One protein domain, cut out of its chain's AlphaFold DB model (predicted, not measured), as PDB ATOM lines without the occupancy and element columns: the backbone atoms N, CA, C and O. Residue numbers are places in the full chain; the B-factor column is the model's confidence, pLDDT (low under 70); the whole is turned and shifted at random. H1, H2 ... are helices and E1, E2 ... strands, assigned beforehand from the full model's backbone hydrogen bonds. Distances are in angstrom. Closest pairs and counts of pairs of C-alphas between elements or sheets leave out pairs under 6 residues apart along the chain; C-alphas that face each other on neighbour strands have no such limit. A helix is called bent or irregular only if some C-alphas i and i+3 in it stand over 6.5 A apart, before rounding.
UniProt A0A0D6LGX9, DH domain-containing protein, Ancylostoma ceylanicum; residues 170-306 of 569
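What this domain is: This is residues 170 to 306 of the 569 residues of the protein "DH domain-containing protein" of Ancylostoma ceylanicum (UniProt A0A0D6LGX9). One long helix, H1, reaches out as an arm from a curled seven-stranded sheet that is bent back on itself, like part of a barrel. Strands E4, E3 and E2 make one leaf, E7, E6 and E5 the other, and E1 is the hinge; the last part of H1 and the short H2 pack on this body, while residues 170 to 194 of H1 stick out. The 137 printed residues hold two named helices, then seven named strands, in sheet order E4, E3, E2, E1, E7, E6, E5, antiparallel throughout; the class is mixed, helices and strands. The whole is loose, with a radius of gyration of the C-alphas of 20.0 A and spans of 65 by 44 by 32 A.

How they stand to each other: H1, residues 170 to 209, stands free over residues 170 to 194 and only grazes the sheet with residues 195 to 209. Residues 200 to 207 alone touch H2, residues 222 to 225; the closest C-alphas are those of Gln 207 and Leu 222, 6.3 A apart. Every O i to N i+4 pair of H1 is within hydrogen-bond range; H2 is too short for such a pair. H2 is on the sheet at a height of 7.6 A. E1, residues 228 to 236, bends by 54 degrees at residue 233. It forms a hairpin with E2, residues 242 to 248, where N 245 and O 232 are 2.8 A apart. E3, residues 251 to 258, is next, with N 253 and O 246 at 2.8 A. E4, residues 261 to 269, is an edge strand, with N 254 and O 266 at 2.9 A from E3 to E4. These four form a meander, each strand the antiparallel neighbour of the one before. E5, residues 273 to 277, E6, residues 286 to 291, and E7, residues 298 to 302, form another; N 274 and O 290 are 2.9 A apart, N 289 and O 299 2.8 A. E7 pairs with E1, with N 235 and O 302 at 2.9 A. In this folded sheet, one sheet bent back on itself, E4 and E6 come closest at the C-alphas of Ile 268 and Ser 291, 6.5 A.

Where its parts are: H1 runs 58.9 A from C-alpha 170 at (125.646, 104.303, 176.316) to C-alpha 209 at (169.407, 128.311, 145.090). E1 spans 21.6 A, E3 21.7 A and E4 22.8 A. E7 ends at C-alpha 302, (160.007, 109.602, 132.153).

The domain as a whole: The C-alphas of Pro 170 and Gly 238, the two farthest apart, are 65.8 A apart. The printed part has no cut; the link from H1 to H2 is long. Confidence is under 70 at residues 170 to 173, 212 to 220, 277 to 285 and 303 to 306.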
ATOM      1  N   PRO A 170     125.197 103.953 177.666       62.66
ATOM      2  CA  PRO A 170     125.646 104.303 176.316       62.66
ATOM      3  C   PRO A 170     126.361 105.666 176.255       62.66
ATOM      4  O   PRO A 170     127.093 105.937 175.304       62.66
ATOM      5  N   GLU A 171     126.167 106.512 177.270       65.88
ATOM      6  CA  GLU A 171     126.768 107.842 177.387       65.88
ATOM      7  C   GLU A 171     128.289 107.778 177.588       65.88
ATOM      8  O   GLU A 171     129.018 108.468 176.871       65.88
ATOM      9  N   ASP A 172     128.771 106.904 178.481       67.75
ATOM     10  CA  ASP A 172     130.200 106.738 178.776       67.75
ATOM     11  C   ASP A 172     130.969 106.312 177.521       67.75
ATOM     12  O   ASP A 172     131.905 106.991 177.096       67.75
ATOM     13  N   LEU A 173     130.507 105.254 176.843       67.31
ATOM     14  CA  LEU A 173     131.109 104.755 175.600       67.31
ATOM     15  C   LEU A 173     131.147 105.826 174.492       67.31
ATOM     16  O   LEU A 173     132.071 105.851 173.675       67.31
ATOM     17  N   ALA A 174     130.169 106.737 174.464       75.19
ATOM     18  CA  ALA A 174     130.153 107.851 173.522       75.19
ATOM     19  C   ALA A 174     131.197 108.937 173.859       75.19
ATOM     20  O   ALA A 174     131.715 109.572 172.941       75.19
ATOM     21  N   VAL A 175     131.555 109.138 175.136       79.12
ATOM     22  CA  VAL A 175     132.681 110.012 175.531       79.12
ATOM     23  C   VAL A 175     134.003 109.456 174.993       79.12
ATOM     24  O   VAL A 175     134.787 110.211 174.418       79.12
ATOM     25  N   VAL A 176     134.221 108.141 175.097       74.38
ATOM     26  CA  VAL A 176     135.448 107.461 174.628       74.38
ATOM     27  C   VAL A 176     135.663 107.628 173.135       74.38
ATOM     28  O   VAL A 176     136.755 107.991 172.704       74.38
ATOM     29  N   LYS A 177     134.618 107.365 172.342       77.50
ATOM     30  CA  LYS A 177     134.692 107.457 170.880       77.50
ATOM     31  C   LYS A 177     135.045 108.879 170.448       77.50
ATOM     32  O   LYS A 177     136.023 109.056 169.728       77.50
ATOM     33  N   ARG A 178     134.378 109.888 171.027       83.69
ATOM     34  CA  ARG A 178     134.721 111.306 170.817       83.69
ATOM     35  C   ARG A 178     136.161 111.630 171.229       83.69
ATOM     36  O   ARG A 178     136.853 112.319 170.491       83.69
ATOM     37  N   ALA A 179     136.644 111.128 172.368       84.12
ATOM     38  CA  ALA A 179     138.025 111.355 172.804       84.12
ATOM     39  C   ALA A 179     139.052 110.739 171.832       84.12
ATOM     40  O   ALA A 179     140.020 111.398 171.453       84.12
ATOM     41  N   HIS A 180     138.815 109.510 171.365       82.38
ATOM     42  CA  HIS A 180     139.651 108.840 170.364       82.38
ATOM     43  C   HIS A 180     139.639 109.568 169.007       82.38
ATOM     44  O   HIS A 180     140.694 109.767 168.401       82.38
ATOM     45  N   GLU A 181     138.467 110.007 168.543       85.94
ATOM     46  CA  GLU A 181     138.297 110.803 167.322       85.94
ATOM     47  C   GLU A 181     139.053 112.138 167.406       85.94
ATOM     48  O   GLU A 181     139.826 112.461 166.503       85.94
ATOM     49  N   VAL A 182     138.904 112.878 168.512       91.00
ATOM     50  CA  VAL A 182     139.594 114.159 168.752       91.00
ATOM     51  C   VAL A 182     141.111 113.975 168.801       91.00
ATOM     52  O   VAL A 182     141.830 114.696 168.110       91.00
ATOM     53  N   MET A 183     141.619 112.986 169.545       89.25
ATOM     54  CA  MET A 183     143.063 112.726 169.628       89.25
ATOM     55  C   MET A 183     143.649 112.269 168.284       89.25
ATOM     56  O   MET A 183     144.755 112.673 167.928       89.25
ATOM     57  N   THR A 184     142.898 111.491 167.498       87.62
ATOM     58  CA  THR A 184     143.308 111.079 166.144       87.62
ATOM     59  C   THR A 184     143.313 112.262 165.171       87.62
ATOM     60  O   THR A 184     144.266 112.430 164.408       87.62
ATOM     61  N   SER A 185     142.291 113.121 165.223       92.44
ATOM     62  CA  SER A 185     142.215 114.346 164.418       92.44
ATOM     63  C   SER A 185     143.363 115.304 164.746       92.44
ATOM     64  O   SER A 185     144.052 115.775 163.840       92.44
ATOM     65  N   GLN A 186     143.641 115.525 166.033       93.25
ATOM     66  CA  GLN A 186     144.740 116.380 166.473       93.25
ATOM     67  C   GLN A 186     146.112 115.814 166.072       93.25
ATOM     68  O   GLN A 186     146.995 116.576 165.680       93.25
ATOM     69  N   ALA A 187     146.285 114.486 166.090       88.12
ATOM     70  CA  ALA A 187     147.496 113.839 165.589       88.12
ATOM     71  C   ALA A 187     147.690 114.017 164.069       88.12
ATOM     72  O   ALA A 187     148.831 114.168 163.638       88.12
ATOM     73  N   SER A 188     146.614 114.050 163.267       87.50
ATOM     74  CA  SER A 188     146.708 114.428 161.844       87.50
ATOM     75  C   SER A 188     147.173 115.872 161.709       87.50
ATOM     76  O   SER A 188     148.242 116.101 161.154       87.50
ATOM     77  N   ARG A 189     146.453 116.822 162.329       91.00
ATOM     78  CA  ARG A 189     146.753 118.264 162.251       91.00
ATOM     79  C   ARG A 189     148.219 118.577 162.555       91.00
ATOM     80  O   ARG A 189     148.823 119.372 161.850       91.00
ATOM     81  N   ILE A 190     148.805 117.926 163.562       87.44
ATOM     82  CA  ILE A 190     150.223 118.094 163.928       87.44
ATOM     83  C   ILE A 190     151.175 117.581 162.829       87.44
ATOM     84  O   ILE A 190     152.201 118.209 162.574       87.44
ATOM     85  N   ASN A 191     150.858 116.463 162.169       86.19
ATOM     86  CA  ASN A 191     151.653 115.954 161.045       86.19
ATOM     87  C   ASN A 191     151.512 116.847 159.804       86.19
ATOM     88  O   ASN A 191     152.507 117.113 159.134       86.19
ATOM     89  N   ASP A 192     150.294 117.312 159.522       85.88
ATOM     90  CA  ASP A 192     149.974 118.172 158.380       85.88
ATOM     91  C   ASP A 192     150.682 119.536 158.517       85.88
ATOM     92  O   ASP A 192     151.359 119.986 157.593       85.88
ATOM     93  N   GLU A 193     150.634 120.137 159.711       87.44
ATOM     94  CA  GLU A 193     151.348 121.375 160.052       87.44
ATOM     95  C   GLU A 193     152.868 121.211 159.969       87.44
ATOM     96  O   GLU A 193     153.571 122.034 159.381       87.44
ATOM     97  N   LYS A 194     153.393 120.102 160.505       86.69
ATOM     98  CA  LYS A 194     154.817 119.792 160.399       86.69
ATOM     99  C   LYS A 194     155.252 119.660 158.930       86.69
ATOM    100  O   LYS A 194     156.301 120.188 158.566       86.69
ATOM    101  N   LYS A 195     154.464 118.973 158.094       83.25
ATOM    102  CA  LYS A 195     154.754 118.805 156.663       83.25
ATOM    103  C   LYS A 195     154.770 120.159 155.940       83.25
ATOM    104  O   LYS A 195     155.683 120.404 155.156       83.25
ATOM    105  N   ARG A 196     153.813 121.048 156.237       83.50
ATOM    106  CA  ARG A 196     153.797 122.427 155.717       83.50
ATOM    107  C   ARG A 196     155.073 123.180 156.086       83.50
ATOM    108  O   ARG A 196     155.691 123.769 155.208       83.50
ATOM    109  N   ALA A 197     155.498 123.125 157.350       86.25
ATOM    110  CA  ALA A 197     156.720 123.792 157.802       86.25
ATOM    111  C   ALA A 197     157.983 123.263 157.086       86.25
ATOM    112  O   ALA A 197     158.780 124.056 156.585       86.25
ATOM    113  N   GLU A 198     158.129 121.937 156.955       86.44
ATOM    114  CA  GLU A 198     159.234 121.313 156.204       86.44
ATOM    115  C   GLU A 198     159.211 121.709 154.709       86.44
ATOM    116  O   GLU A 198     160.263 121.905 154.095       86.44
ATOM    117  N   HIS A 199     158.030 121.887 154.105       84.25
ATOM    118  CA  HIS A 199     157.896 122.381 152.731       84.25
ATOM    119  C   HIS A 199     158.149 123.890 152.591       84.25
ATOM    120  O   HIS A 199     158.756 124.301 151.603       84.25
ATOM    121  N   ALA A 200     157.769 124.715 153.569       86.00
ATOM    122  CA  ALA A 200     158.052 126.150 153.573       86.00
ATOM    123  C   ALA A 200     159.565 126.430 153.647       86.00
ATOM    124  O   ALA A 200     160.089 127.184 152.825       86.00
ATOM    125  N   GLU A 201     160.290 125.744 154.541       88.75
ATOM    126  CA  GLU A 201     161.759 125.805 154.594       88.75
ATOM    127  C   GLU A 201     162.371 125.360 153.254       88.75
ATOM    128  O   GLU A 201     163.257 126.014 152.695       88.75
ATOM    129  N   ARG A 202     161.845 124.275 152.667       88.00
ATOM    130  CA  ARG A 202     162.302 123.766 151.368       88.00
ATOM    131  C   ARG A 202     162.117 124.776 150.229       88.00
ATOM    132  O   ARG A 202     162.963 124.810 149.327       88.00
ATOM    133  N   VAL A 203     161.066 125.603 150.272       89.31
ATOM    134  CA  VAL A 203     160.827 126.709 149.327       89.31
ATOM    135  C   VAL A 203     161.831 127.842 149.521       89.31
ATOM    136  O   VAL A 203     162.355 128.332 148.524       89.31
ATOM    137  N   GLU A 204     162.169 128.223 150.755       88.75
ATOM    138  CA  GLU A 204     163.211 129.230 151.012       88.75
ATOM    139  C   GLU A 204     164.584 128.759 150.500       88.75
ATOM    140  O   GLU A 204     165.266 129.472 149.757       88.75
ATOM    141  N   GLN A 205     164.954 127.506 150.784       89.06
ATOM    142  CA  GLN A 205     166.169 126.886 150.245       89.06
ATOM    143  C   GLN A 205     166.182 126.876 148.703       89.06
ATOM    144  O   GLN A 205     167.222 127.096 148.077       89.06
ATOM    145  N   LEU A 206     165.034 126.619 148.062       87.94
ATOM    146  CA  LEU A 206     164.892 126.639 146.604       87.94
ATOM    147  C   LEU A 206     165.013 128.064 146.038       87.94
ATOM    148  O   LEU A 206     165.718 128.267 145.049       87.94
ATOM    149  N   GLN A 207     164.379 129.038 146.691       87.88
ATOM    150  CA  GLN A 207     164.426 130.462 146.361       87.88
ATOM    151  C   GLN A 207     165.866 130.993 146.374       87.88
ATOM    152  O   GLN A 207     166.279 131.675 145.435       87.88
ATOM    153  N   ALA A 208     166.649 130.636 147.395       86.94
ATOM    154  CA  ALA A 208     168.058 131.013 147.501       86.94
ATOM    155  C   ALA A 208     168.953 130.335 146.443       86.94
ATOM    156  O   ALA A 208     169.971 130.896 146.033       86.94
ATOM    157  N   ALA A 209     168.588 129.132 145.984       87.38
ATOM    158  CA  ALA A 209     169.407 128.311 145.090       87.38
ATOM    159  C   ALA A 209     169.063 128.427 143.588       87.38
ATOM    160  O   ALA A 209     169.814 127.896 142.758       87.38
ATOM    161  N   ILE A 210     167.964 129.091 143.194       86.69
ATOM    162  CA  ILE A 210     167.620 129.302 141.776       86.69
ATOM    163  C   ILE A 210     168.386 130.489 141.173       86.69
ATOM    164  O   ILE A 210     168.192 131.656 141.505       86.69
ATOM    165  N   GLN A 211     169.195 130.192 140.158       76.56
ATOM    166  CA  GLN A 211     169.830 131.179 139.296       76.56
ATOM    167  C   GLN A 211     168.923 131.567 138.121       76.56
ATOM    168  O   GLN A 211     168.396 130.709 137.408       76.56
ATOM    169  N   LYS A 212     168.865 132.876 137.842       64.81
ATOM    170  CA  LYS A 212     168.139 133.492 136.714       64.81
ATOM    171  C   LYS A 212     166.613 133.303 136.743       64.81
ATOM    172  O   LYS A 212     165.991 133.213 135.686       64.81
ATOM    173  N   TRP A 213     166.004 133.309 137.930       64.19
ATOM    174  CA  TRP A 213     164.579 133.626 138.051       64.19
ATOM    175  C   TRP A 213     164.382 135.130 137.826       64.19
ATOM    176  O   TRP A 213     164.645 135.945 138.706       64.19
ATOM    177  N   THR A 214     163.997 135.509 136.609       54.62
ATOM    178  CA  THR A 214     163.659 136.897 136.254       54.62
ATOM    179  C   THR A 214     162.406 136.930 135.386       54.62
ATOM    180  O   THR A 214     162.437 137.425 134.259       54.62
ATOM    181  N   VAL A 215     161.316 136.377 135.922       55.78
ATOM    182  CA  VAL A 215     159.950 136.720 135.515       55.78
ATOM    183  C   VAL A 215     159.566 137.946 136.343       55.78
ATOM    184  O   VAL A 215     159.172 137.814 137.492       55.78
ATOM    185  N   ASP A 216     159.819 139.121 135.767       51.59
ATOM    186  CA  ASP A 216     159.575 140.470 136.294       51.59
ATOM    187  C   ASP A 216     160.149 140.841 137.681       51.59
ATOM    188  O   ASP A 216     160.042 140.156 138.694       51.59
ATOM    189  N   LYS A 217     160.791 142.014 137.740       52.47
ATOM    190  CA  LYS A 217     161.648 142.457 138.862       52.47
ATOM    191  C   LYS A 217     160.889 142.895 140.132       52.47
ATOM    192  O   LYS A 217     161.420 143.698 140.895       52.47
ATOM    193  N   GLN A 218     159.660 142.425 140.337       50.41
ATOM    194  CA  GLN A 218     158.805 142.794 141.475       50.41
ATOM    195  C   GLN A 218     158.198 141.589 142.220       50.41
ATOM    196  O   GLN A 218     157.918 141.717 143.406       50.41
ATOM    197  N   ASN A 219     158.083 140.410 141.590       52.53
ATOM    198  CA  ASN A 219     157.407 139.231 142.165       52.53
ATOM    199  C   ASN A 219     158.296 137.971 142.192       52.53
ATOM    200  O   ASN A 219     157.830 136.849 142.032       52.53
ATOM    201  N   ALA A 220     159.600 138.138 142.417       64.50
ATOM    202  CA  ALA A 220     160.584 137.054 142.363       64.50
ATOM    203  C   ALA A 220     160.572 136.086 143.576       64.50
ATOM    204  O   ALA A 220     161.611 135.494 143.862       64.50
ATOM    205  N   ASN A 221     159.434 135.916 144.262       79.44
ATOM    206  CA  ASN A 221     159.271 135.078 145.458       79.44
ATOM    207  C   ASN A 221     158.427 133.834 145.140       79.44
ATOM    208  O   ASN A 221     157.253 133.958 144.804       79.44
ATOM    209  N   LEU A 222     158.987 132.634 145.301       84.06
ATOM    210  CA  LEU A 222     158.290 131.364 145.056       84.06
ATOM    211  C   LEU A 222     157.081 131.149 145.978       84.06
ATOM    212  O   LEU A 222     156.078 130.592 145.544       84.06
ATOM    213  N   SER A 223     157.141 131.652 147.214       85.00
ATOM    214  CA  SER A 223     156.028 131.627 148.175       85.00
ATOM    215  C   SER A 223     154.802 132.440 147.742       85.00
ATOM    216  O   SER A 223     153.739 132.291 148.336       85.00
ATOM    217  N   ALA A 224     154.907 133.273 146.699       86.50
ATOM    218  CA  ALA A 224     153.758 133.966 146.117       86.50
ATOM    219  C   ALA A 224     152.873 133.061 145.233       86.50
ATOM    220  O   ALA A 224     151.816 133.512 144.808       86.50
ATOM    221  N   TYR A 225     153.290 131.817 144.959       83.00
ATOM    222  CA  TYR A 225     152.549 130.836 144.148       83.00
ATOM    223  C   TYR A 225     151.909 129.707 144.983       83.00
ATOM    224  O   TYR A 225     151.502 128.685 144.423       83.00
ATOM    225  N   GLY A 226     151.832 129.887 146.306       83.56
ATOM    226  CA  GLY A 226     151.222 128.949 147.255       83.56
ATOM    227  C   GLY A 226     152.203 127.994 147.943       83.56
ATOM    228  O   GLY A 226     153.426 128.152 147.865       83.56
ATOM    229  N   GLU A 227     151.660 126.994 148.638       80.69
ATOM    230  CA  GLU A 227     152.423 125.914 149.271       80.69
ATOM    231  C   GLU A 227     153.129 125.020 148.229       80.69
ATOM    232  O   GLU A 227     152.633 124.799 147.123       80.69
ATOM    233  N   LEU A 228     154.293 124.460 148.588       84.31
ATOM    234  CA  LEU A 228     154.972 123.435 147.789       84.31
ATOM    235  C   LEU A 228     154.341 122.065 148.070       84.31
ATOM    236  O   LEU A 228     154.542 121.478 149.130       84.31
ATOM    237  N   LEU A 229     153.605 121.553 147.088       81.69
ATOM    238  CA  LEU A 229     152.818 120.324 147.180       81.69
ATOM    239  C   LEU A 229     153.654 119.068 146.891       81.69
ATOM    240  O   LEU A 229     153.438 118.027 147.519       81.69
ATOM    241  N   LEU A 230     154.607 119.155 145.949       81.50
ATOM    242  CA  LEU A 230     155.551 118.072 145.647       81.50
ATOM    243  C   LEU A 230     156.877 118.575 145.043       81.50
ATOM    244  O   LEU A 230     156.886 119.435 144.162       81.50
ATOM    245  N   GLU A 231     157.990 117.951 145.440       85.00
ATOM    246  CA  GLU A 231     159.264 117.946 144.708       85.00
ATOM    247  C   GLU A 231     159.533 116.531 144.179       85.00
ATOM    248  O   GLU A 231     159.528 115.571 144.948       85.00
ATOM    249  N   ALA A 232     159.817 116.391 142.881       82.69
ATOM    250  CA  ALA A 232     160.176 115.103 142.285       82.69
ATOM    251  C   ALA A 232     161.132 115.250 141.084       82.69
ATOM    252  O   ALA A 232     161.208 116.298 140.440       82.69
ATOM    253  N   GLN A 233     161.901 114.199 140.774       83.12
ATOM    254  CA  GLN A 233     162.961 114.231 139.759       83.12
ATOM    255  C   GLN A 233     162.700 113.241 138.611       83.12
ATOM    256  O   GLN A 233     162.586 112.036 138.826       83.12
ATOM    257  N   PHE A 234     162.687 113.742 137.371       85.00
ATOM    258  CA  PHE A 234     162.333 112.969 136.172       85.00
ATOM    259  C   PHE A 234     163.337 113.144 135.034       85.00
ATOM    260  O   PHE A 234     163.964 114.195 134.866       85.00
ATOM    261  N   ARG A 235     163.470 112.127 134.182       84.00
ATOM    262  CA  ARG A 235     164.271 112.200 132.955       84.00
ATOM    263  C   ARG A 235     163.405 112.762 131.825       84.00
ATOM    264  O   ARG A 235     162.336 112.233 131.555       84.00
ATOM    265  N   GLN A 236     163.855 113.807 131.128       85.00
ATOM    266  CA  GLN A 236     163.115 114.309 129.962       85.00
ATOM    267  C   GLN A 236     163.310 113.369 128.757       85.00
ATOM    268  O   GLN A 236     164.447 113.030 128.411       85.00
ATOM    269  N   ALA A 237     162.217 112.978 128.096       78.31
ATOM    270  CA  ALA A 237     162.249 112.160 126.885       78.31
ATOM    271  C   ALA A 237     162.909 112.891 125.705       78.31
ATOM    272  O   ALA A 237     163.083 114.111 125.713       78.31
ATOM    273  N   GLY A 238     163.371 112.126 124.710       75.81
ATOM    274  CA  GLY A 238     164.235 112.647 123.639       75.81
ATOM    275  C   GLY A 238     165.593 113.171 124.137       75.81
ATOM    276  O   GLY A 238     166.358 113.749 123.368       75.81
ATOM    277  N   SER A 239     165.915 112.990 125.424       74.31
ATOM    278  CA  SER A 239     167.095 113.553 126.072       74.31
ATOM    279  C   SER A 239     167.768 112.557 127.026       74.31
ATOM    280  O   SER A 239     167.212 111.530 127.431       74.31
ATOM    281  N   LYS A 240     168.999 112.900 127.420       75.94
ATOM    282  CA  LYS A 240     169.690 112.337 128.594       75.94
ATOM    283  C   LYS A 240     169.650 113.293 129.795       75.94
ATOM    284  O   LYS A 240     170.381 113.094 130.755       75.94
ATOM    285  N   THR A 241     168.861 114.372 129.731       82.88
ATOM    286  CA  THR A 241     168.873 115.419 130.762       82.88
ATOM    287  C   THR A 241     167.707 115.291 131.740       82.88
ATOM    288  O   THR A 241     166.543 115.376 131.356       82.88
ATOM    289  N   THR A 242     168.036 115.158 133.020       86.44
ATOM    290  CA  THR A 242     167.089 115.156 134.140       86.44
ATOM    291  C   THR A 242     166.534 116.561 134.414       86.44
ATOM    292  O   THR A 242     167.209 117.567 134.152       86.44
ATOM    293  N   ARG A 243     165.307 116.646 134.925       88.69
ATOM    294  CA  ARG A 243     164.694 117.840 135.522       88.69
ATOM    295  C   ARG A 243     164.246 117.522 136.941       88.69
ATOM    296  O   ARG A 243     163.923 116.374 137.234       88.69
ATOM    297  N   LEU A 244     164.211 118.543 137.783       89.69
ATOM    298  CA  LEU A 244     163.395 118.537 138.988       89.69
ATOM    299  C   LEU A 244     162.109 119.297 138.659       89.69
ATOM    300  O   LEU A 244     162.152 120.296 137.934       89.69
ATOM    301  N   LEU A 245     160.994 118.790 139.160       89.62
ATOM    302  CA  LEU A 245     159.685 119.412 139.109       89.62
ATOM    303  C   LEU A 245     159.316 119.824 140.528       89.62
ATOM    304  O   LEU A 245     159.392 119.002 141.442       89.62
ATOM    305  N   PHE A 246     158.924 121.083 140.682       88.06
ATOM    306  CA  PHE A 246     158.370 121.626 141.916       88.06
ATOM    307  C   PHE A 246     156.937 122.048 141.612       88.06
ATOM    308  O   PHE A 246     156.726 122.936 140.785       88.06
ATOM    309  N   LEU A 247     155.964 121.365 142.211       86.50
ATOM    310  CA  LEU A 247     154.546 121.673 142.059       86.50
ATOM    311  C   LEU A 247     154.105 122.532 143.243       86.50
ATOM    312  O   LEU A 247     154.030 122.035 144.366       86.50
ATOM    313  N   PHE A 248     153.835 123.802 142.976       85.25
ATOM    314  CA  PHE A 248     153.136 124.717 143.873       85.25
ATOM    315  C   PHE A 248     151.639 124.713 143.540       85.25
ATOM    316  O   PHE A 248     151.250 124.244 142.468       85.25
ATOM    317  N   GLU A 249     150.804 125.272 144.416       82.19
ATOM    318  CA  GLU A 249     149.357 125.396 144.183       82.19
ATOM    319  C   GLU A 249     149.035 126.114 142.857       82.19
ATOM    320  O   GLU A 249     148.273 125.595 142.035       82.19
ATOM    321  N   GLU A 250     149.673 127.258 142.583       82.62
ATOM    322  CA  GLU A 250     149.422 128.047 141.367       82.62
ATOM    323  C   GLU A 250     150.415 127.795 140.215       82.62
ATOM    324  O   GLU A 250     150.208 128.311 139.111       82.62
ATOM    325  N   MET A 251     151.488 127.017 140.415       85.62
ATOM    326  CA  MET A 251     152.570 126.889 139.427       85.62
ATOM    327  C   MET A 251     153.322 125.549 139.467       85.62
ATOM    328  O   MET A 251     153.912 125.173 140.476       85.62
ATOM    329  N   LEU A 252     153.467 124.907 138.303       87.44
ATOM    330  CA  LEU A 252     154.473 123.870 138.070       87.44
ATOM    331  C   LEU A 252     155.779 124.492 137.550       87.44
ATOM    332  O   LEU A 252     155.829 125.072 136.463       87.44
ATOM    333  N   LEU A 253     156.863 124.314 138.301       88.62
ATOM    334  CA  LEU A 253     158.187 124.867 138.023       88.62
ATOM    335  C   LEU A 253     159.161 123.779 137.534       88.62
ATOM    336  O   LEU A 253     159.470 122.823 138.247       88.62
ATOM    337  N   ILE A 254     159.680 123.942 136.310       89.50
ATOM    338  CA  ILE A 254     160.554 122.978 135.625       89.50
ATOM    339  C   ILE A 254     162.018 123.424 135.723       89.50
ATOM    340  O   ILE A 254     162.481 124.334 135.029       89.50
ATOM    341  N   VAL A 255     162.795 122.732 136.555       89.44
ATOM    342  CA  VAL A 255     164.172 123.094 136.919       89.44
ATOM    343  C   VAL A 255     165.193 122.116 136.339       89.44
ATOM    344  O   VAL A 255     164.993 120.903 136.308       89.44
ATOM    345  N   LYS A 256     166.359 122.625 135.927       88.94
ATOM    346  CA  LYS A 256     167.568 121.820 135.711       88.94
ATOM    347  C   LYS A 256     168.615 122.160 136.774       88.94
ATOM    348  O   LYS A 256     169.159 123.260 136.771       88.94
ATOM    349  N   GLN A 257     168.961 121.192 137.617       86.56
ATOM    350  CA  GLN A 257     170.099 121.305 138.531       86.56
ATOM    351  C   GLN A 257     171.429 121.408 137.759       86.56
ATOM    352  O   GLN A 257     171.630 120.757 136.726       86.56
ATOM    353  N   ARG A 258     172.345 122.239 138.260       84.88
ATOM    354  CA  ARG A 258     173.720 122.401 137.783       84.88
ATOM    355  C   ARG A 258     174.624 122.649 138.989       84.88
ATOM    356  O   ARG A 258     174.646 123.747 139.541       84.88
ATOM    357  N   ASN A 259     175.403 121.637 139.361       81.81
ATOM    358  CA  ASN A 259     176.194 121.626 140.591       81.81
ATOM    359  C   ASN A 259     175.254 121.843 141.803       81.81
ATOM    360  O   ASN A 259     174.192 121.226 141.866       81.81
ATOM    361  N   SER A 260     175.611 122.735 142.728       80.31
ATOM    362  CA  SER A 260     174.802 123.145 143.886       80.31
ATOM    363  C   SER A 260     173.654 124.116 143.568       80.31
ATOM    364  O   SER A 260     172.955 124.533 144.480       80.31
ATOM    365  N   ASN A 261     173.480 124.530 142.310       85.62
ATOM    366  CA  ASN A 261     172.527 125.574 141.930       85.62
ATOM    367  C   ASN A 261     171.433 125.025 141.008       85.62
ATOM    368  O   ASN A 261     171.653 124.108 140.212       85.62
ATOM    369  N   TYR A 262     170.260 125.637 141.063       88.69
ATOM    370  CA  TYR A 262     169.131 125.327 140.201       88.69
ATOM    371  C   TYR A 262     169.026 126.352 139.071       88.69
ATOM    372  O   TYR A 262     169.231 127.543 139.268       88.69
ATOM    373  N   ILE A 263     168.721 125.899 137.857       88.12
ATOM    374  CA  ILE A 263     168.475 126.769 136.705       88.12
ATOM    375  C   ILE A 263     167.044 126.517 136.250       88.12
ATOM    376  O   ILE A 263     166.746 125.428 135.752       88.12
ATOM    377  N   CYS A 264     166.178 127.522 136.389       88.88
ATOM    378  CA  CYS A 264     164.842 127.483 135.800       88.88
ATOM    379  C   CYS A 264     164.943 127.213 134.290       88.88
ATOM    380  O   CYS A 264     165.803 127.775 133.597       88.88
ATOM    381  N   LYS A 265     164.100 126.309 133.783       88.06
ATOM    382  CA  LYS A 265     164.008 125.982 132.357       88.06
ATOM    383  C   LYS A 265     162.669 126.315 131.742       88.06
ATOM    384  O   LYS A 265     162.683 126.745 130.594       88.06
ATOM    385  N   ASP A 266     161.593 126.132 132.486       88.12
ATOM    386  CA  ASP A 266     160.269 126.626 132.134       88.12
ATOM    387  C   ASP A 266     159.398 126.686 133.395       88.12
ATOM    388  O   ASP A 266     159.766 126.121 134.431       88.12
ATOM    389  N   TYR A 267     158.248 127.339 133.303       87.38
ATOM    390  CA  TYR A 267     157.211 127.321 134.332       87.38
ATOM    391  C   TYR A 267     155.837 127.345 133.661       87.38
ATOM    392  O   TYR A 267     155.655 127.965 132.615       87.38
ATOM    393  N   ILE A 268     154.870 126.644 134.243       85.00
ATOM    394  CA  ILE A 268     153.506 126.554 133.718       85.00
ATOM    395  C   ILE A 268     152.562 126.806 134.890       85.00
ATOM    396  O   ILE A 268     152.563 126.044 135.856       85.00
ATOM    397  N   MET A 269     151.773 127.879 134.818       84.31
ATOM    398  CA  MET A 269     150.757 128.165 135.835       84.31
ATOM    399  C   MET A 269     149.698 127.062 135.845       84.31
ATOM    400  O   MET A 269     149.300 126.595 134.776       84.31
ATOM    401  N   SER A 270     149.197 126.687 137.022       80.81
ATOM    402  CA  SER A 270     148.191 125.629 137.200       80.81
ATOM    403  C   SER A 270     146.947 125.855 136.329       80.81
ATOM    404  O   SER A 270     146.461 124.935 135.680       80.81
ATOM    405  N   SER A 271     146.499 127.105 136.184       78.88
ATOM    406  CA  SER A 271     145.378 127.501 135.312       78.88
ATOM    407  C   SER A 271     145.590 127.258 133.804       78.88
ATOM    408  O   SER A 271     144.640 127.355 133.030       78.88
ATOM    409  N   ASN A 272     146.817 126.950 133.378       77.38
ATOM    410  CA  ASN A 272     147.239 126.723 131.988       77.38
ATOM    411  C   ASN A 272     147.838 125.309 131.797       77.38
ATOM    412  O   ASN A 272     148.289 124.956 130.706       77.38
ATOM    413  N   LEU A 273     147.889 124.508 132.864       81.44
ATOM    414  CA  LEU A 273     148.619 123.249 132.934       81.44
ATOM    415  C   LEU A 273     147.778 122.083 132.403       81.44
ATOM    416  O   LEU A 273     146.706 121.781 132.918       81.44
ATOM    417  N   MET A 274     148.287 121.392 131.384       77.19
ATOM    418  CA  MET A 274     147.671 120.192 130.821       77.19
ATOM    419  C   MET A 274     148.577 118.972 130.991       77.19
ATOM    420  O   MET A 274     149.774 119.031 130.690       77.19
ATOM    421  N   LEU A 275     147.976 117.843 131.379       75.75
ATOM    422  CA  LEU A 275     148.598 116.521 131.325       75.75
ATOM    423  C   LEU A 275     147.975 115.637 130.248       75.75
ATOM    424  O   LEU A 275     146.760 115.627 130.071       75.75
ATOM    425  N   ASN A 276     148.809 114.801 129.629       74.62
ATOM    426  CA  ASN A 276     148.375 113.554 129.007       74.62
ATOM    427  C   ASN A 276     149.173 112.390 129.611       74.62
ATOM    428  O   ASN A 276     150.408 112.425 129.620       74.62
ATOM    429  N   GLU A 277     148.496 111.320 130.028       69.50
ATOM    430  CA  GLU A 277     149.149 110.023 130.232       69.50
ATOM    431  C   GLU A 277     149.683 109.539 128.876       69.50
ATOM    432  O   GLU A 277     148.926 109.319 127.925       69.50
ATOM    433  N   SER A 278     151.003 109.416 128.751       58.94
ATOM    434  CA  SER A 278     151.641 109.068 127.484       58.94
ATOM    435  C   SER A 278     152.084 107.616 127.519       58.94
ATOM    436  O   SER A 278     153.247 107.312 127.767       58.94
ATOM    437  N   ILE A 279     151.130 106.723 127.239       53.25
ATOM    438  CA  ILE A 279     151.336 105.274 127.123       53.25
ATOM    439  C   ILE A 279     152.221 104.973 125.898       53.25
ATOM    440  O   ILE A 279     151.764 104.526 124.842       53.25
ATOM    441  N   TYR A 280     153.517 105.246 126.030       54.91
ATOM    442  CA  TYR A 280     154.533 104.767 125.113       54.91
ATOM    443  C   TYR A 280     154.683 103.260 125.320       54.91
ATOM    444  O   TYR A 280     154.867 102.825 126.457       54.91
ATOM    445  N   PRO A 281     154.683 102.445 124.248       52.12
ATOM    446  CA  PRO A 281     154.944 101.017 124.380       52.12
ATOM    447  C   PRO A 281     156.321 100.708 124.976       52.12
ATOM    448  O   PRO A 281     156.530  99.583 125.418       52.12
ATOM    449  N   GLU A 282     157.249 101.678 124.949       55.06
ATOM    450  CA  GLU A 282     158.630 101.482 125.387       55.06
ATOM    451  C   GLU A 282     158.968 101.995 126.790       55.06
ATOM    452  O   GLU A 282     159.753 101.366 127.495       55.06
ATOM    453  N   GLU A 283     158.366 103.103 127.220       58.59
ATOM    454  CA  GLU A 283     158.524 103.637 128.575       58.59
ATOM    455  C   GLU A 283     157.097 103.814 129.147       58.59
ATOM    456  O   GLU A 283     156.516 104.889 128.999       58.59
ATOM    457  N   PRO A 284     156.486 102.764 129.750       56.06
ATOM    458  CA  PRO A 284     155.051 102.714 130.100       56.06
ATOM    459  C   PRO A 284     154.653 103.617 131.282       56.06
ATOM    460  O   PRO A 284     153.569 103.493 131.838       56.06
ATOM    461  N   LEU A 285     155.570 104.488 131.692       66.75
ATOM    462  CA  LEU A 285     155.565 105.288 132.912       66.75
ATOM    463  C   LEU A 285     156.010 106.723 132.575       66.75
ATOM    464  O   LEU A 285     156.804 107.360 133.275       66.75
ATOM    465  N   ALA A 286     155.551 107.172 131.407       70.75
ATOM    466  CA  ALA A 286     155.835 108.460 130.817       70.75
ATOM    467  C   ALA A 286     154.572 109.322 130.835       70.75
ATOM    468  O   ALA A 286     153.509 108.888 130.382       70.75
ATOM    469  N   PHE A 287     154.694 110.571 131.270       79.19
ATOM    470  CA  PHE A 287     153.614 111.556 131.206       79.19
ATOM    471  C   PHE A 287     154.049 112.783 130.408       79.19
ATOM    472  O   PHE A 287     155.212 113.194 130.434       79.19
ATOM    473  N   GLN A 288     153.109 113.366 129.671       80.62
ATOM    474  CA  GLN A 288     153.308 114.595 128.919       80.62
ATOM    475  C   GLN A 288     152.701 115.766 129.687       80.62
ATOM    476  O   GLN A 288     151.531 115.730 130.046       80.62
ATOM    477  N   VAL A 289     153.492 116.817 129.860       84.25
ATOM    478  CA  VAL A 289     153.123 118.113 130.430       84.25
ATOM    479  C   VAL A 289     153.159 119.155 129.314       84.25
ATOM    480  O   VAL A 289     154.124 119.192 128.545       84.25
ATOM    481  N   LEU A 290     152.142 120.006 129.203       81.81
ATOM    482  CA  LEU A 290     152.093 121.088 128.213       81.81
ATOM    483  C   LEU A 290     151.234 122.270 128.685       81.81
ATOM    484  O   LEU A 290     150.446 122.132 129.618       81.81
ATOM    485  N   SER A 291     151.394 123.423 128.036       81.38
ATOM    486  CA  SER A 291     150.527 124.597 128.223       81.38
ATOM    487  C   SER A 291     149.345 124.553 127.250       81.38
ATOM    488  O   SER A 291     149.526 124.211 126.078       81.38
ATOM    489  N   PHE A 292     148.154 124.940 127.715       75.75
ATOM    490  CA  PHE A 292     146.961 125.098 126.876       75.75
ATOM    491  C   PHE A 292     147.139 126.185 125.800       75.75
ATOM    492  O   PHE A 292     146.786 125.959 124.641       75.75
ATOM    493  N   ASP A 293     147.728 127.333 126.152       76.69
ATOM    494  CA  ASP A 293     147.981 128.434 125.204       76.69
ATOM    495  C   ASP A 293     149.078 128.097 124.185       76.69
ATOM    496  O   ASP A 293     149.026 128.515 123.024       76.69
ATOM    497  N   ASN A 294     150.093 127.334 124.607       78.12
ATOM    498  CA  ASN A 294     151.220 126.952 123.765       78.12
ATOM    499  C   ASN A 294     151.474 125.431 123.773       78.12
ATOM    500  O   ASN A 294     152.535 124.980 124.214       78.12
ATOM    501  N   PRO A 295     150.577 124.620 123.176       75.19
ATOM    502  CA  PRO A 295     150.698 123.160 123.146       75.19
ATOM    503  C   PRO A 295     151.842 122.666 122.242       75.19
ATOM    504  O   PRO A 295     152.091 121.465 122.131       75.19
ATOM    505  N   ARG A 296     152.558 123.582 121.568       75.56
ATOM    506  CA  ARG A 296     153.810 123.271 120.864       75.56
ATOM    507  C   ARG A 296     154.951 123.066 121.858       75.56
ATOM    508  O   ARG A 296     155.750 122.154 121.654       75.56
ATOM    509  N   THR A 297     154.997 123.855 122.933       78.88
ATOM    510  CA  THR A 297     155.918 123.641 124.054       78.88
ATOM    511  C   THR A 297     155.342 122.564 124.966       78.88
ATOM    512  O   THR A 297     154.379 122.783 125.695       78.88
ATOM    513  N   HIS A 298     155.935 121.374 124.905       82.94
ATOM    514  CA  HIS A 298     155.563 120.246 125.746       82.94
ATOM    515  C   HIS A 298     156.804 119.504 126.240       82.94
ATOM    516  O   HIS A 298     157.820 119.395 125.547       82.94
ATOM    517  N   TYR A 299     156.690 118.947 127.437       84.81
ATOM    518  CA  TYR A 299     157.697 118.129 128.086       84.81
ATOM    519  C   TYR A 299     157.126 116.733 128.266       84.81
ATOM    520  O   TYR A 299     156.052 116.575 128.826       84.81
ATOM    521  N   ILE A 300     157.838 115.710 127.804       83.88
ATOM    522  CA  ILE A 300     157.524 114.327 128.165       83.88
ATOM    523  C   ILE A 300     158.524 113.931 129.243       83.88
ATOM    524  O   ILE A 300     159.741 114.006 129.024       83.88
ATOM    525  N   PHE A 301     158.012 113.561 130.408       83.56
ATOM    526  CA  PHE A 301     158.784 113.139 131.560       83.56
ATOM    527  C   PHE A 301     158.657 111.639 131.752       83.56
ATOM    528  O   PHE A 301     157.576 111.066 131.706       83.56
ATOM    529  N   LEU A 302     159.812 111.021 131.947       74.12
ATOM    530  CA  LEU A 302     160.007 109.602 132.153       74.12
ATOM    531  C   LEU A 302     160.409 109.440 133.620       74.12
ATOM    532  O   LEU A 302     161.429 110.019 134.033       74.12
ATOM    533  N   ARG A 303     159.676 108.655 134.420       63.41
ATOM    534  CA  ARG A 303     160.287 108.148 135.659       63.41
ATOM    535  C   ARG A 303     161.419 107.221 135.236       63.41
ATOM    536  O   ARG A 303     161.246 106.342 134.394       63.41
ATOM    537  N   VAL A 304     162.592 107.414 135.828       51.84
ATOM    538  CA  VAL A 304     163.683 106.453 135.677       51.84
ATOM    539  C   VAL A 304     163.275 105.179 136.414       51.84
ATOM    540  O   VAL A 304     163.393 105.103 137.633       51.84
ATOM    541  N   SER A 305     162.791 104.181 135.672       41.81
ATOM    542  CA  SER A 305     162.746 102.810 136.177       41.81
ATOM    543  C   SER A 305     164.157 102.408 136.606       41.81
ATOM    544  O   SER A 305     165.102 102.507 135.819       41.81
ATOM    545  N   ALA A 306     164.301 101.917 137.837       38.06
ATOM    546  CA  ALA A 306     165.554 101.328 138.312       38.06
ATOM    547  C   ALA A 306     165.905 100.016 137.574       38.06
ATOM    548  O   ALA A 306     167.013  99.499 137.713       38.06
TER     549      ALA A 306